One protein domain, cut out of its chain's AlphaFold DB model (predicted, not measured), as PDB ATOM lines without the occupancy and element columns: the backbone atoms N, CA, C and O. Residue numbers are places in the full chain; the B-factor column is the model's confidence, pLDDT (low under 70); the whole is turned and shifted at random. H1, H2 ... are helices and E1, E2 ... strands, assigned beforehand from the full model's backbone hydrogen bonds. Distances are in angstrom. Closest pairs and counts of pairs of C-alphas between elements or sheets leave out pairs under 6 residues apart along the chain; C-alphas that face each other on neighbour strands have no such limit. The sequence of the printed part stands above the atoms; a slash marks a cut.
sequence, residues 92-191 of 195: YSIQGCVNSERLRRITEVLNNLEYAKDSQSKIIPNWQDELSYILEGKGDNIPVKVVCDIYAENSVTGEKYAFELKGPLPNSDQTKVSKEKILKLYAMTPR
ATOM      1  N   TYR A  92     -28.667 -11.021   4.800       94.94
ATOM      2  CA  TYR A  92     -28.711  -9.767   5.540       94.94
ATOM      3  C   TYR A  92     -29.183  -9.993   6.976       94.94
ATOM      4  O   TYR A  92     -30.118 -10.746   7.244       94.94
ATOM      5  N   SER A  93     -28.532  -9.313   7.916       95.94
ATOM      6  CA  SER A  93     -28.824  -9.432   9.341       95.94
ATOM      7  C   SER A  93     -29.723  -8.296   9.812       95.94
ATOM      8  O   SER A  93     -29.253  -7.173   9.991       95.94
ATOM      9  N   ILE A  94     -30.962  -8.618  10.167       95.25
ATOM     10  CA  ILE A  94     -31.879  -7.705  10.847       95.25
ATOM     11  C   ILE A  94     -31.726  -7.893  12.359       95.25
ATOM     12  O   ILE A  94     -31.809  -9.012  12.872       95.25
ATOM     13  N   GLN A  95     -31.467  -6.798  13.072       95.94
ATOM     14  CA  GLN A  95     -31.326  -6.788  14.526       95.94
ATOM     15  C   GLN A  95     -32.432  -5.951  15.157       95.94
ATOM     16  O   GLN A  95     -32.733  -4.852  14.695       95.94
ATOM     17  N   GLY A  96     -32.973  -6.441  16.262       95.19
ATOM     18  CA  GLY A  96     -33.971  -5.728  17.042       95.19
ATOM     19  C   GLY A  96     -34.202  -6.408  18.377       95.19
ATOM     20  O   GLY A  96     -33.399  -7.236  18.811       95.19
ATOM     21  N   CYS A  97     -35.300  -6.055  19.025       96.56
ATOM     22  CA  CYS A  97     -35.737  -6.696  20.251       96.56
ATOM     23  C   CYS A  97     -37.044  -7.443  20.004       96.56
ATOM     24  O   CYS A  97     -37.922  -6.951  19.303       96.56
ATOM     25  N   VAL A  98     -37.194  -8.621  20.596       96.69
ATOM     26  CA  VAL A  98     -38.468  -9.341  20.651       96.69
ATOM     27  C   VAL A  98     -38.813  -9.539  22.114       96.69
ATOM     28  O   VAL A  98     -37.954  -9.848  22.936       96.69
ATOM     29  N   ASN A  99     -40.078  -9.338  22.447       96.38
ATOM     30  CA  ASN A  99     -40.560  -9.549  23.797       96.38
ATOM     31  C   ASN A  99     -40.377 -11.017  24.242       96.38
ATOM     32  O   ASN A  99     -40.644 -11.931  23.457       96.38
ATOM     33  N   SER A 100     -39.961 -11.245  25.486       96.75
ATOM     34  CA  SER A 100     -39.695 -12.578  26.036       96.75
ATOM     35  C   SER A 100     -40.881 -13.532  25.885       96.75
ATOM     36  O   SER A 100     -40.712 -14.669  25.442       96.75
ATOM     37  N   GLU A 101     -42.095 -13.053  26.145       97.88
ATOM     38  CA  GLU A 101     -43.302 -13.867  26.030       97.88
ATOM     39  C   GLU A 101     -43.679 -14.133  24.569       97.88
ATOM     40  O   GLU A 101     -44.147 -15.220  24.238       97.88
ATOM     41  N   ARG A 102     -43.391 -13.202  23.649       98.00
ATOM     42  CA  ARG A 102     -43.551 -13.452  22.205       98.00
ATOM     43  C   ARG A 102     -42.626 -14.572  21.734       98.00
ATOM     44  O   ARG A 102     -43.057 -15.431  20.974       98.00
ATOM     45  N   LEU A 103     -41.376 -14.607  22.203       97.69
ATOM     46  CA  LEU A 103     -40.428 -15.684  21.877       97.69
ATOM     47  C   LEU A 103     -40.889 -17.046  22.410       97.69
ATOM     48  O   LEU A 103     -40.786 -18.053  21.700       97.69
ATOM     49  N   ARG A 104     -41.443 -17.073  23.628       98.12
ATOM     50  CA  ARG A 104     -42.054 -18.279  24.200       98.12
ATOM     51  C   ARG A 104     -43.224 -18.760  23.337       98.12
ATOM     52  O   ARG A 104     -43.246 -19.925  22.947       98.12
ATOM     53  N   ARG A 105     -44.145 -17.857  22.974       98.19
ATOM     54  CA  ARG A 105     -45.318 -18.162  22.133       98.19
ATOM     55  C   ARG A 105     -44.943 -18.608  20.720       98.19
ATOM     56  O   ARG A 105     -45.565 -19.529  20.208       98.19
ATOM     57  N   ILE A 106     -43.904 -18.032  20.109       97.75
ATOM     58  CA  ILE A 106     -43.371 -18.508  18.817       97.75
ATOM     59  C   ILE A 106     -42.942 -19.973  18.937       97.75
ATOM     60  O   ILE A 106     -43.349 -20.802  18.126       97.75
ATOM     61  N   THR A 107     -42.157 -20.304  19.965       96.44
ATOM     62  CA  THR A 107     -41.711 -21.686  20.211       96.44
ATOM     63  C   THR A 107     -42.900 -22.631  20.408       96.44
ATOM     64  O   THR A 107     -42.926 -23.719  19.839       96.44
ATOM     65  N   GLU A 108     -43.902 -22.201  21.175       95.44
ATOM     66  CA  GLU A 108     -45.130 -22.960  21.425       95.44
ATOM     67  C   GLU A 108     -45.913 -23.239  20.135       95.44
ATOM     68  O   GLU A 108     -46.211 -24.396  19.841       95.44
ATOM     69  N   VAL A 109     -46.173 -22.208  19.320       95.12
ATOM     70  CA  VAL A 109     -46.861 -22.339  18.025       95.12
ATOM     71  C   VAL A 109     -46.125 -23.321  17.117       95.12
ATOM     72  O   VAL A 109     -46.742 -24.222  16.555       95.12
ATOM     73  N   LEU A 110     -44.804 -23.189  16.985       94.38
ATOM     74  CA  LEU A 110     -44.025 -24.063  16.107       94.38
ATOM     75  C   LEU A 110     -44.030 -25.521  16.581       94.38
ATOM     76  O   LEU A 110     -44.159 -26.422  15.757       94.38
ATOM     77  N   ASN A 111     -43.928 -25.761  17.889       91.38
ATOM     78  CA  ASN A 111     -43.971 -27.115  18.440       91.38
ATOM     79  C   ASN A 111     -45.358 -27.752  18.269       91.38
ATOM     80  O   ASN A 111     -45.450 -28.928  17.924       91.38
ATOM     81  N   ASN A 112     -46.431 -26.981  18.445       89.81
ATOM     82  CA  ASN A 112     -47.798 -27.456  18.229       89.81
ATOM     83  C   ASN A 112     -48.047 -27.870  16.767       89.81
ATOM     84  O   ASN A 112     -48.791 -28.814  16.510       89.81
ATOM     85  N   LEU A 113     -47.401 -27.196  15.809       89.00
ATOM     86  CA  LEU A 113     -47.481 -27.542  14.386       89.00
ATOM     87  C   LEU A 113     -46.661 -28.789  14.013       89.00
ATOM     88  O   LEU A 113     -47.020 -29.484  13.063       89.00
ATOM     89  N   GLU A 114     -45.575 -29.077  14.732       82.88
ATOM     90  CA  GLU A 114     -44.758 -30.279  14.507       82.88
ATOM     91  C   GLU A 114     -45.359 -31.531  15.143       82.88
ATOM     92  O   GLU A 114     -45.439 -32.580  14.503       82.88
ATOM     93  N   TYR A 115     -45.791 -31.427  16.399       73.62
ATOM     94  CA  TYR A 115     -46.208 -32.569  17.207       73.62
ATOM     95  C   TYR A 115     -47.731 -32.705  17.236       73.62
ATOM     96  O   TYR A 115     -48.373 -32.613  18.284       73.62
ATOM     97  N   ALA A 116     -48.320 -32.975  16.073       63.28
ATOM     98  CA  ALA A 116     -49.677 -33.502  16.008       63.28
ATOM     99  C   ALA A 116     -49.668 -34.959  16.491       63.28
ATOM    100  O   ALA A 116     -49.066 -35.818  15.849       63.28
ATOM    101  N   LYS A 117     -50.306 -35.236  17.634       56.38
ATOM    102  CA  LYS A 117     -50.271 -36.560  18.283       56.38
ATOM    103  C   LYS A 117     -50.982 -37.660  17.486       56.38
ATOM    104  O   LYS A 117     -50.678 -38.816  17.724       56.38
ATOM    105  N   ASP A 118     -51.855 -37.302  16.541       58.34
ATOM    106  CA  ASP A 118     -52.516 -38.213  15.597       58.34
ATOM    107  C   ASP A 118     -53.010 -37.461  14.350       58.34
ATOM    108  O   ASP A 118     -53.258 -36.254  14.397       58.34
ATOM    109  N   SER A 119     -53.252 -38.177  13.245       59.25
ATOM    110  CA  SER A 119     -53.777 -37.613  11.985       59.25
ATOM    111  C   SER A 119     -55.105 -36.851  12.136       59.25
ATOM    112  O   SER A 119     -55.403 -35.995  11.308       59.25
ATOM    113  N   GLN A 120     -55.888 -37.129  13.187       59.94
ATOM    114  CA  GLN A 120     -57.148 -36.434  13.496       59.94
ATOM    115  C   GLN A 120     -56.979 -35.182  14.374       59.94
ATOM    116  O   GLN A 120     -57.889 -34.363  14.435       59.94
ATOM    117  N   SER A 121     -55.830 -35.006  15.037       64.19
ATOM    118  CA  SER A 121     -55.536 -33.857  15.915       64.19
ATOM    119  C   SER A 121     -54.520 -32.888  15.306       64.19
ATOM    120  O   SER A 121     -53.982 -32.019  15.996       64.19
ATOM    121  N   LYS A 122     -54.236 -33.029  14.005       72.50
ATOM    122  CA  LYS A 122     -53.274 -32.180  13.308       72.50
ATOM    123  C   LYS A 122     -53.804 -30.757  13.209       72.50
ATOM    124  O   LYS A 122     -54.749 -30.485  12.473       72.50
ATOM    125  N   ILE A 123     -53.169 -29.859  13.957       81.56
ATOM    126  CA  ILE A 123     -53.456 -28.430  13.910       81.56
ATOM    127  C   ILE A 123     -53.181 -27.943  12.487       81.56
ATOM    128  O   ILE A 123     -52.088 -28.126  11.945       81.56
ATOM    129  N   ILE A 124     -54.203 -27.350  11.876       85.31
ATOM    130  CA  ILE A 124     -54.088 -26.715  10.568       85.31
ATOM    131  C   ILE A 124     -53.426 -25.348  10.792       85.31
ATOM    132  O   ILE A 124     -53.933 -24.577  11.609       85.31
ATOM    133  N   PRO A 125     -52.314 -25.030  10.105       89.38
ATOM    134  CA  PRO A 125     -51.666 -23.731  10.248       89.38
ATOM    135  C   PRO A 125     -52.621 -22.583   9.905       89.38
ATOM    136  O   PRO A 125     -53.228 -22.588   8.833       89.38
ATOM    137  N   ASN A 126     -52.702 -21.577  10.775       94.06
ATOM    138  CA  ASN A 126     -53.457 -20.348  10.526       94.06
ATOM    139  C   ASN A 126     -52.596 -19.136  10.871       94.06
ATOM    140  O   ASN A 126     -52.425 -18.784  12.035       94.06
ATOM    141  N   TRP A 127     -52.084 -18.476   9.832       94.25
ATOM    142  CA  TRP A 127     -51.177 -17.341   9.972       94.25
ATOM    143  C   TRP A 127     -51.738 -16.218  10.851       94.25
ATOM    144  O   TRP A 127     -51.023 -15.674  11.693       94.25
ATOM    145  N   GLN A 128     -53.007 -15.863  10.654       95.75
ATOM    146  CA  GLN A 128     -53.597 -14.704  11.311       95.75
ATOM    147  C   GLN A 128     -53.788 -14.952  12.810       95.75
ATOM    148  O   GLN A 128     -53.422 -14.098  13.621       95.75
ATOM    149  N   ASP A 129     -54.310 -16.124  13.172       96.25
ATOM    150  CA  ASP A 129     -54.553 -16.503  14.566       96.25
ATOM    151  C   ASP A 129     -53.230 -16.675  15.318       96.25
ATOM    152  O   ASP A 129     -53.046 -16.126  16.405       96.25
ATOM    153  N   GLU A 130     -52.269 -17.374  14.705       96.69
ATOM    154  CA  GLU A 130     -50.933 -17.584  15.265       96.69
ATOM    155  C   GLU A 130     -50.219 -16.257  15.531       96.69
ATOM    156  O   GLU A 130     -49.678 -16.048  16.619       96.69
ATOM    157  N   LEU A 131     -50.216 -15.344  14.552       97.12
ATOM    158  CA  LEU A 131     -49.543 -14.060  14.694       97.12
ATOM    159  C   LEU A 131     -50.232 -13.182  15.743       97.12
ATOM    160  O   LEU A 131     -49.544 -12.552  16.546       97.12
ATOM    161  N   SER A 132     -51.566 -13.167  15.773       97.62
ATOM    162  CA  SER A 132     -52.329 -12.413  16.776       97.62
ATOM    163  C   SER A 132     -52.011 -12.912  18.188       97.62
ATOM    164  O   SER A 132     -51.606 -12.119  19.041       97.62
ATOM    165  N   TYR A 133     -52.054 -14.235  18.397       97.75
ATOM    166  CA  TYR A 133     -51.655 -14.869  19.655       97.75
ATOM    167  C   TYR A 133     -50.220 -14.515  20.047       97.75
ATOM    168  O   TYR A 133     -49.952 -14.180  21.201       97.75
ATOM    169  N   ILE A 134     -49.278 -14.553  19.104       97.88
ATOM    170  CA  ILE A 134     -47.888 -14.191  19.384       97.88
ATOM    171  C   ILE A 134     -47.803 -12.729  19.825       97.88
ATOM    172  O   ILE A 134     -47.230 -12.466  20.878       97.88
ATOM    173  N   LEU A 135     -48.381 -11.783  19.080       97.44
ATOM    174  CA  LEU A 135     -48.224 -10.341  19.316       97.44
ATOM    175  C   LEU A 135     -48.805  -9.848  20.649       97.44
ATOM    176  O   LEU A 135     -48.306  -8.854  21.189       97.44
ATOM    177  N   GLU A 136     -49.787 -10.553  21.206       97.19
ATOM    178  CA  GLU A 136     -50.328 -10.311  22.550       97.19
ATOM    179  C   GLU A 136     -49.311 -10.545  23.681       97.19
ATOM    180  O   GLU A 136     -49.501 -10.041  24.791       97.19
ATOM    181  N   GLY A 137     -48.225 -11.284  23.421       95.06
ATOM    182  CA  GLY A 137     -47.160 -11.529  24.392       95.06
ATOM    183  C   GLY A 137     -46.472 -10.237  24.852       95.06
ATOM    184  O   GLY A 137     -46.070  -9.405  24.029       95.06
ATOM    185  N   LYS A 138     -46.317 -10.087  26.174       94.19
ATOM    186  CA  LYS A 138     -45.674  -8.951  26.861       94.19
ATOM    187  C   LYS A 138     -44.652  -9.442  27.890       94.19
ATOM    188  O   LYS A 138     -44.732 -10.577  28.341       94.19
ATOM    189  N   GLY A 139     -43.723  -8.577  28.292       93.25
ATOM    190  CA  GLY A 139     -42.528  -8.969  29.048       93.25
ATOM    191  C   GLY A 139     -41.299  -8.141  28.674       93.25
ATOM    192  O   GLY A 139     -41.432  -7.059  28.095       93.25
ATOM    193  N   ASP A 140     -40.113  -8.662  28.957       94.31
ATOM    194  CA  ASP A 140     -38.855  -7.961  28.707       94.31
ATOM    195  C   ASP A 140     -38.433  -8.019  27.239       94.31
ATOM    196  O   ASP A 140     -38.697  -8.984  26.522       94.31
ATOM    197  N   ASN A 141     -37.739  -6.980  26.781       95.00
ATOM    198  CA  ASN A 141     -37.190  -6.925  25.432       95.00
ATOM    199  C   ASN A 141     -35.877  -7.711  25.349       95.00
ATOM    200  O   ASN A 141     -34.863  -7.301  25.914       95.00
ATOM    201  N   ILE A 142     -35.885  -8.804  24.589       95.69
ATOM    202  CA  ILE A 142     -34.717  -9.655  24.351       95.69
ATOM    203  C   ILE A 142     -34.104  -9.295  22.990       95.69
ATOM    204  O   ILE A 142     -34.814  -9.341  21.983       95.69
ATOM    205  N   PRO A 143     -32.806  -8.950  22.912       96.75
ATOM    206  CA  PRO A 143     -32.130  -8.728  21.638       96.75
ATOM    207  C   PRO A 143     -32.129  -9.991  20.769       96.75
ATOM    208  O   PRO A 143     -31.704 -11.059  21.205       96.75
ATOM    209  N   VAL A 144     -32.565  -9.859  19.519       96.06
ATOM    210  CA  VAL A 144     -32.637 -10.951  18.545       96.06
ATOM    211  C   VAL A 144     -32.013 -10.505  17.227       96.06
ATOM    212  O   VAL A 144     -32.169  -9.365  16.786       96.06
ATOM    213  N   LYS A 145     -31.314 -11.440  16.582       96.19
ATOM    214  CA  LYS A 145     -30.780 -11.309  15.228       96.19
ATOM    215  C   LYS A 145     -31.480 -12.320  14.326       96.19
ATOM    216  O   LYS A 145     -31.461 -13.514  14.621       96.19
ATOM    217  N   VAL A 146     -32.056 -11.851  13.225       96.56
ATOM    218  CA  VAL A 146     -32.609 -12.697  12.163       96.56
ATOM    219  C   VAL A 146     -31.783 -12.480  10.904       96.56
ATOM    220  O   VAL A 146     -31.601 -11.348  10.467       96.56
ATOM    221  N   VAL A 147     -31.259 -13.567  10.341       96.44
ATOM    222  CA  VAL A 147     -30.590 -13.546   9.037       96.44
ATOM    223  C   VAL A 147     -31.591 -14.036   8.003       96.44
ATOM    224  O   VAL A 147     -31.969 -15.212   8.040       96.44
ATOM    225  N   CYS A 148     -32.042 -13.134   7.134       93.75
ATOM    226  CA  CYS A 148     -32.919 -13.493   6.026       93.75
ATOM    227  C   CYS A 148     -32.106 -13.986   4.831       93.75
ATOM    228  O   CYS A 148     -30.952 -13.586   4.638       93.75
ATOM    229  N   ASP A 149     -32.722 -14.848   4.026       92.94
ATOM    230  CA  ASP A 149     -32.087 -15.359   2.813       92.94
ATOM    231  C   ASP A 149     -31.843 -14.205   1.829       92.94
ATOM    232  O   ASP A 149     -30.727 -14.055   1.331       92.94
ATOM    233  N   ILE A 150     -32.843 -13.329   1.637       95.12
ATOM    234  CA  ILE A 150     -32.747 -12.115   0.811       95.12
ATOM    235  C   ILE A 150     -33.295 -10.906   1.567       95.12
ATOM    236  O   ILE A 150     -34.342 -10.974   2.215       95.12
ATOM    237  N   TYR A 151     -32.609  -9.776   1.439       96.56
ATOM    238  CA  TYR A 151     -33.122  -8.461   1.803       96.56
ATOM    239  C   TYR A 151     -33.122  -7.565   0.574       96.56
ATOM    240  O   TYR A 151     -32.132  -7.526  -0.162       96.56
ATOM    241  N   ALA A 152     -34.219  -6.848   0.368       96.75
ATOM    242  CA  ALA A 152     -34.369  -5.891  -0.713       96.75
ATOM    243  C   ALA A 152     -34.914  -4.566  -0.184       96.75
ATOM    244  O   ALA A 152     -35.700  -4.539   0.762       96.75
ATOM    245  N   GLU A 153     -34.509  -3.475  -0.818       96.38
ATOM    246  CA  GLU A 153     -34.982  -2.138  -0.480       96.38
ATOM    247  C   GLU A 153     -35.320  -1.387  -1.758       96.38
ATOM    248  O   GLU A 153     -34.508  -1.308  -2.683       96.38
ATOM    249  N   ASN A 154     -36.541  -0.862  -1.807       95.69
ATOM    250  CA  ASN A 154     -36.976   0.023  -2.866       95.69
ATOM    251  C   ASN A 154     -36.342   1.393  -2.636       95.69
ATOM    252  O   ASN A 154     -36.732   2.132  -1.739       95.69
ATOM    253  N   SER A 155     -35.375   1.745  -3.474       93.56
ATOM    254  CA  SER A 155     -34.619   2.992  -3.353       93.56
ATOM    255  C   SER A 155     -35.467   4.239  -3.641       93.56
ATOM    256  O   SER A 155     -35.043   5.347  -3.327       93.56
ATOM    257  N   VAL A 156     -36.655   4.077  -4.239       93.12
ATOM    258  CA  VAL A 156     -37.587   5.172  -4.546       93.12
ATOM    259  C   VAL A 156     -38.594   5.377  -3.416       93.12
ATOM    260  O   VAL A 156     -38.808   6.509  -2.992       93.12
ATOM    261  N   THR A 157     -39.225   4.302  -2.934       95.50
ATOM    262  CA  THR A 157     -40.279   4.384  -1.902       95.50
ATOM    263  C   THR A 157     -39.743   4.239  -0.477       95.50
ATOM    264  O   THR A 157     -40.424   4.614   0.474       95.50
ATOM    265  N   GLY A 158     -38.534   3.698  -0.311       93.31
ATOM    266  CA  GLY A 158     -37.948   3.338   0.982       93.31
ATOM    267  C   GLY A 158     -38.511   2.048   1.587       93.31
ATOM    268  O   GLY A 158     -38.178   1.712   2.724       93.31
ATOM    269  N   GLU A 159     -39.373   1.324   0.866       95.12
ATOM    270  CA  GLU A 159     -39.944   0.058   1.330       95.12
ATOM    271  C   GLU A 159     -38.872  -1.026   1.446       95.12
ATOM    272  O   GLU A 159     -38.007  -1.171   0.582       95.12
ATOM    273  N   LYS A 160     -38.948  -1.815   2.520       94.69
ATOM    274  CA  LYS A 160     -37.960  -2.840   2.861       94.69
ATOM    275  C   LYS A 160     -38.630  -4.196   2.906       94.69
ATOM    276  O   LYS A 160     -39.664  -4.360   3.550       94.69
ATOM    277  N   TYR A 161     -38.004  -5.174   2.271       95.06
ATOM    278  CA  TYR A 161     -38.519  -6.528   2.157       95.06
ATOM    279  C   TYR A 161     -37.476  -7.522   2.653       95.06
ATOM    280  O   TYR A 161     -36.296  -7.436   2.311       95.06
ATOM    281  N   ALA A 162     -37.927  -8.493   3.439       95.25
ATOM    282  CA  ALA A 162     -37.136  -9.644   3.842       95.25
ATOM    283  C   ALA A 162     -37.820 -10.905   3.312       95.25
ATOM    284  O   ALA A 162     -39.021 -11.085   3.512       95.25
ATOM    285  N   PHE A 163     -37.056 -11.770   2.653       94.25
ATOM    286  CA  PHE A 163     -37.561 -13.010   2.077       94.25
ATOM    287  C   PHE A 163     -36.809 -14.216   2.634       94.25
ATOM    288  O   PHE A 163     -35.599 -14.171   2.863       94.25
ATOM    289  N   GLU A 164     -37.548 -15.310   2.788       93.06
ATOM    290  CA  GLU A 164     -37.022 -16.654   3.003       93.06
ATOM    291  C   GLU A 164     -37.331 -17.480   1.755       93.06
ATOM    292  O   GLU A 164     -38.477 -17.531   1.307       93.06
ATOM    293  N   LEU A 165     -36.313 -18.119   1.186       89.25
ATOM    294  CA  LEU A 165     -36.437 -18.927  -0.019       89.25
ATOM    295  C   LEU A 165     -36.340 -20.404   0.346       89.25
ATOM    296  O   LEU A 165     -35.521 -20.826   1.166       89.25
ATOM    297  N   LYS A 166     -37.197 -21.214  -0.271       86.75
ATOM    298  CA  LYS A 166     -37.205 -22.665  -0.096       86.75
ATOM    299  C   LYS A 166     -37.406 -23.363  -1.428       86.75
ATOM    300  O   LYS A 166     -37.973 -22.800  -2.361       86.75
ATOM    301  N   GLY A 167     -36.898 -24.591  -1.509       78.62
ATOM    302  CA  GLY A 167     -37.143 -25.457  -2.655       78.62
ATOM    303  C   GLY A 167     -38.623 -25.856  -2.761       78.62
ATOM    304  O   GLY A 167     -39.383 -25.603  -1.831       78.62
ATOM    305  N   PRO A 168     -39.036 -26.511  -3.859       74.06
ATOM    306  CA  PRO A 168     -40.445 -26.813  -4.139       74.06
ATOM    307  C   PRO A 168     -41.147 -27.680  -3.083       74.06
ATOM    308  O   PRO A 168     -42.346 -27.542  -2.870       74.06
ATOM    309  N   LEU A 169     -40.405 -28.583  -2.436       83.00
ATOM    310  CA  LEU A 169     -40.909 -29.498  -1.411       83.00
ATOM    311  C   LEU A 169     -40.003 -29.412  -0.175       83.00
ATOM    312  O   LEU A 169     -39.163 -30.294   0.030       83.00
ATOM    313  N   PRO A 170     -40.094 -28.325   0.611       83.94
ATOM    314  CA  PRO A 170     -39.298 -28.199   1.816       83.94
ATOM    315  C   PRO A 170     -39.767 -29.220   2.851       83.94
ATOM    316  O   PRO A 170     -40.955 -29.525   2.956       83.94
ATOM    317  N   ASN A 171     -38.832 -29.746   3.636       87.19
ATOM    318  CA  ASN A 171     -39.192 -30.609   4.758       87.19
ATOM    319  C   ASN A 171     -39.737 -29.787   5.948       87.19
ATOM    320  O   ASN A 171     -39.720 -28.547   5.940       87.19
ATOM    321  N   SER A 172     -40.252 -30.480   6.968       86.19
ATOM    322  CA  SER A 172     -40.819 -29.860   8.176       86.19
ATOM    323  C   SER A 172     -39.829 -28.921   8.856       86.19
ATOM    324  O   SER A 172     -40.170 -27.773   9.131       86.19
ATOM    325  N   ASP A 173     -38.590 -29.373   9.040       87.81
ATOM    326  CA  ASP A 173     -37.560 -28.647   9.783       87.81
ATOM    327  C   ASP A 173     -37.186 -27.345   9.066       87.81
ATOM    328  O   ASP A 173     -37.110 -26.276   9.672       87.81
ATOM    329  N   GLN A 174     -37.029 -27.405   7.742       88.44
ATOM    330  CA  GLN A 174     -36.795 -26.235   6.894       88.44
ATOM    331  C   GLN A 174     -37.947 -25.231   6.985       88.44
ATOM    332  O   GLN A 174     -37.713 -24.021   7.032       88.44
ATOM    333  N   THR A 175     -39.185 -25.729   7.017       90.81
ATOM    334  CA  THR A 175     -40.386 -24.894   7.116       90.81
ATOM    335  C   THR A 175     -40.493 -24.246   8.496       90.81
ATOM    336  O   THR A 175     -40.768 -23.048   8.582       90.81
ATOM    337  N   LYS A 176     -40.202 -24.990   9.573       92.69
ATOM    338  CA  LYS A 176     -40.166 -24.469  10.947       92.69
ATOM    339  C   LYS A 176     -39.150 -23.347  11.088       92.69
ATOM    340  O   LYS A 176     -39.509 -22.282  11.578       92.69
ATOM    341  N   VAL A 177     -37.918 -23.559  10.621       94.00
ATOM    342  CA  VAL A 177     -36.845 -22.557  10.720       94.00
ATOM    343  C   VAL A 177     -37.232 -21.260  10.007       94.00
ATOM    344  O   VAL A 177     -37.081 -20.180  10.577       94.00
ATOM    345  N   SER A 178     -37.773 -21.328   8.787       94.94
ATOM    346  CA  SER A 178     -38.185 -20.102   8.088       94.94
ATOM    347  C   SER A 178     -39.405 -19.446   8.718       94.94
ATOM    348  O   SER A 178     -39.414 -18.226   8.864       94.94
ATOM    349  N   LYS A 179     -40.400 -20.219   9.169       95.25
ATOM    350  CA  LYS A 179     -41.553 -19.654   9.880       95.25
ATOM    351  C   LYS A 179     -41.124 -18.965  11.175       95.25
ATOM    352  O   LYS A 179     -41.574 -17.855  11.437       95.25
ATOM    353  N   GLU A 180     -40.203 -19.554  11.938       96.69
ATOM    354  CA  GLU A 180     -39.629 -18.942  13.141       96.69
ATOM    355  C   GLU A 180     -38.988 -17.585  12.841       96.69
ATOM    356  O   GLU A 180     -39.267 -16.601  13.528       96.69
ATOM    357  N   LYS A 181     -38.141 -17.512  11.806       96.94
ATOM    358  CA  LYS A 181     -37.499 -16.259  11.392       96.94
ATOM    359  C   LYS A 181     -38.530 -15.196  11.012       96.94
ATOM    360  O   LYS A 181     -38.419 -14.065  11.478       96.94
ATOM    361  N   ILE A 182     -39.532 -15.557  10.210       96.50
ATOM    362  CA  ILE A 182     -40.577 -14.626   9.767       96.50
ATOM    363  C   ILE A 182     -41.389 -14.138  10.976       96.50
ATOM    364  O   ILE A 182     -41.537 -12.933  11.161       96.50
ATOM    365  N   LEU A 183     -41.846 -15.037  11.853       97.31
ATOM    366  CA  LEU A 183     -42.582 -14.665  13.067       97.31
ATOM    367  C   LEU A 183     -41.755 -13.756  13.985       97.31
ATOM    368  O   LEU A 183     -42.285 -12.780  14.516       97.31
ATOM    369  N   LYS A 184     -40.448 -14.018  14.133       97.19
ATOM    370  CA  LYS A 184     -39.538 -13.129  14.868       97.19
ATOM    371  C   LYS A 184     -39.500 -11.736  14.256       97.19
ATOM    372  O   LYS A 184     -39.557 -10.783  15.020       97.19
ATOM    373  N   LEU A 185     -39.432 -11.604  12.928       96.31
ATOM    374  CA  LEU A 185     -39.446 -10.302  12.250       96.31
ATOM    375  C   LEU A 185     -40.752  -9.535  12.502       96.31
ATOM    376  O   LEU A 185     -40.692  -8.357  12.832       96.31
ATOM    377  N   TYR A 186     -41.913 -10.195  12.434       96.31
ATOM    378  CA  TYR A 186     -43.198  -9.550  12.745       96.31
ATOM    379  C   TYR A 186     -43.342  -9.168  14.224       96.31
ATOM    380  O   TYR A 186     -43.963  -8.161  14.556       96.31
ATOM    381  N   ALA A 187     -42.773  -9.967  15.127       96.12
ATOM    382  CA  ALA A 187     -42.809  -9.718  16.565       96.12
ATOM    383  C   ALA A 187     -41.742  -8.715  17.045       96.12
ATOM    384  O   ALA A 187     -41.754  -8.342  18.227       96.12
ATOM    385  N   MET A 188     -40.827  -8.310  16.158       95.75
ATOM    386  CA  MET A 188     -39.662  -7.485  16.458       95.75
ATOM    387  C   MET A 188     -40.017  -6.006  16.565       95.75
ATOM    388  O   MET A 188     -40.784  -5.458  15.778       95.75
ATOM    389  N   THR A 189     -39.382  -5.338  17.518       92.75
ATOM    390  CA  THR A 189     -39.306  -3.883  17.594       92.75
ATOM    391  C   THR A 189     -37.885  -3.425  17.258       92.75
ATOM    392  O   THR A 189     -36.916  -4.133  17.568       92.75
ATOM    393  N   PRO A 190     -37.717  -2.254  16.613       86.19
ATOM    394  CA  PRO A 190     -36.396  -1.689  16.377       86.19
ATOM    395  C   PRO A 190     -35.638  -1.549  17.694       86.19
ATOM    396  O   PRO A 190     -36.210  -1.160  18.715       86.19
ATOM    397  N   ARG A 191     -34.337  -1.845  17.675       76.00
ATOM    398  CA  ARG A 191     -33.490  -1.579  18.836       76.00
ATOM    399  C   ARG A 191     -33.493  -0.070  19.048       76.00
ATOM    400  O   ARG A 191     -32.966   0.662  18.214       76.00
TER     401      ARG A 191
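This is residues 92 to 191 of the 195 residues of the protein "Putative type II restriction endonuclease" of Rippkaea orientalis (strain PCC 8801) (UniProt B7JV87). A small three-stranded sheet, E2 E1 E5, has two helices side by side on one face: H3 packs on it with residues 180 to 187, and H1 reaches it with residues 100 to 105 and stands up from it, while H2 folds back along H1. A separate two-stranded hairpin, E3 and E4, turns away from the end of E2, and its residues 154 to 159 stick out; the loop of residues 115 to 126 lies at the opposite end of the longest axis. The printed part has 100 residues, with three named helices and five named strands in the order E1 H1 H2 E2 E3 E4 H3 E5, of the mixed class; both sheets are antiparallel. It is only just compact, close to loose, with a radius of gyration of the C-alphas of 14.8 A, and flat, spanning 49 by 37 by 20 A.

E1, residues 93 to 99, begins at C-alpha 93 (-28.824, -9.432, 9.341) and is 18.6 A long. H1, residues 100 to 114, is 21.7 A long, and H2 is residues 127 to 135. E2, residues 141 to 147, is 18.9 A long; E3 is residues 150 to 154 and E4 residues 160 to 163. H3, residues 172 to 187, is 21.9 A long and begins at C-alpha 172 (-40.819, -29.860, 8.176). E5, residues 188 to 190, ends at C-alpha 190 (-36.396, -1.689, 16.377).

E1 is the inner strand; it is antiparallel to E2, with N 144 and O 96 2.8 A apart, and to E5, with N 97 and O 189 2.9 A apart, within hydrogen-bond range. H1 and H3 are on the same face of this sheet, two layers, helices on one face of a sheet. H3 has a height over the sheet of 7.0 A; its closest C-alphas to E2 are those of Lys 181 and Val 146, 6.1 A. H1 and H3 touch at Leu 110 and Lys 176, C-alphas 6.5 A apart, at a shallow tilt of 27 degrees, opposite ways. H1 and H2 form a helical hairpin, closest at the C-alphas of Arg 102 and Ile 134, 5.2 A. H2 and H3 only just touch, with 3 pairs of C-alphas within 8 A, the closest Leu 135 and Ala 187, 6.1 A. E2 runs on into E3 at 97 degrees across two residues. The E3 and E4 hairpin has N 152 and O 161 2.9 A apart, within hydrogen-bond range; E4 and H3 are near each other. In H1, H2 and H3 every O i to N i+4 pair is within hydrogen-bond range.

The two C-alphas farthest apart, those of Asp 118 and Val 156, are 50.1 A apart. The printed part has no cut. The link from H1 to H2, 12 residues, is long. Mean pLDDT of the printed part is 91.1; residues 116 to 121 are under 70.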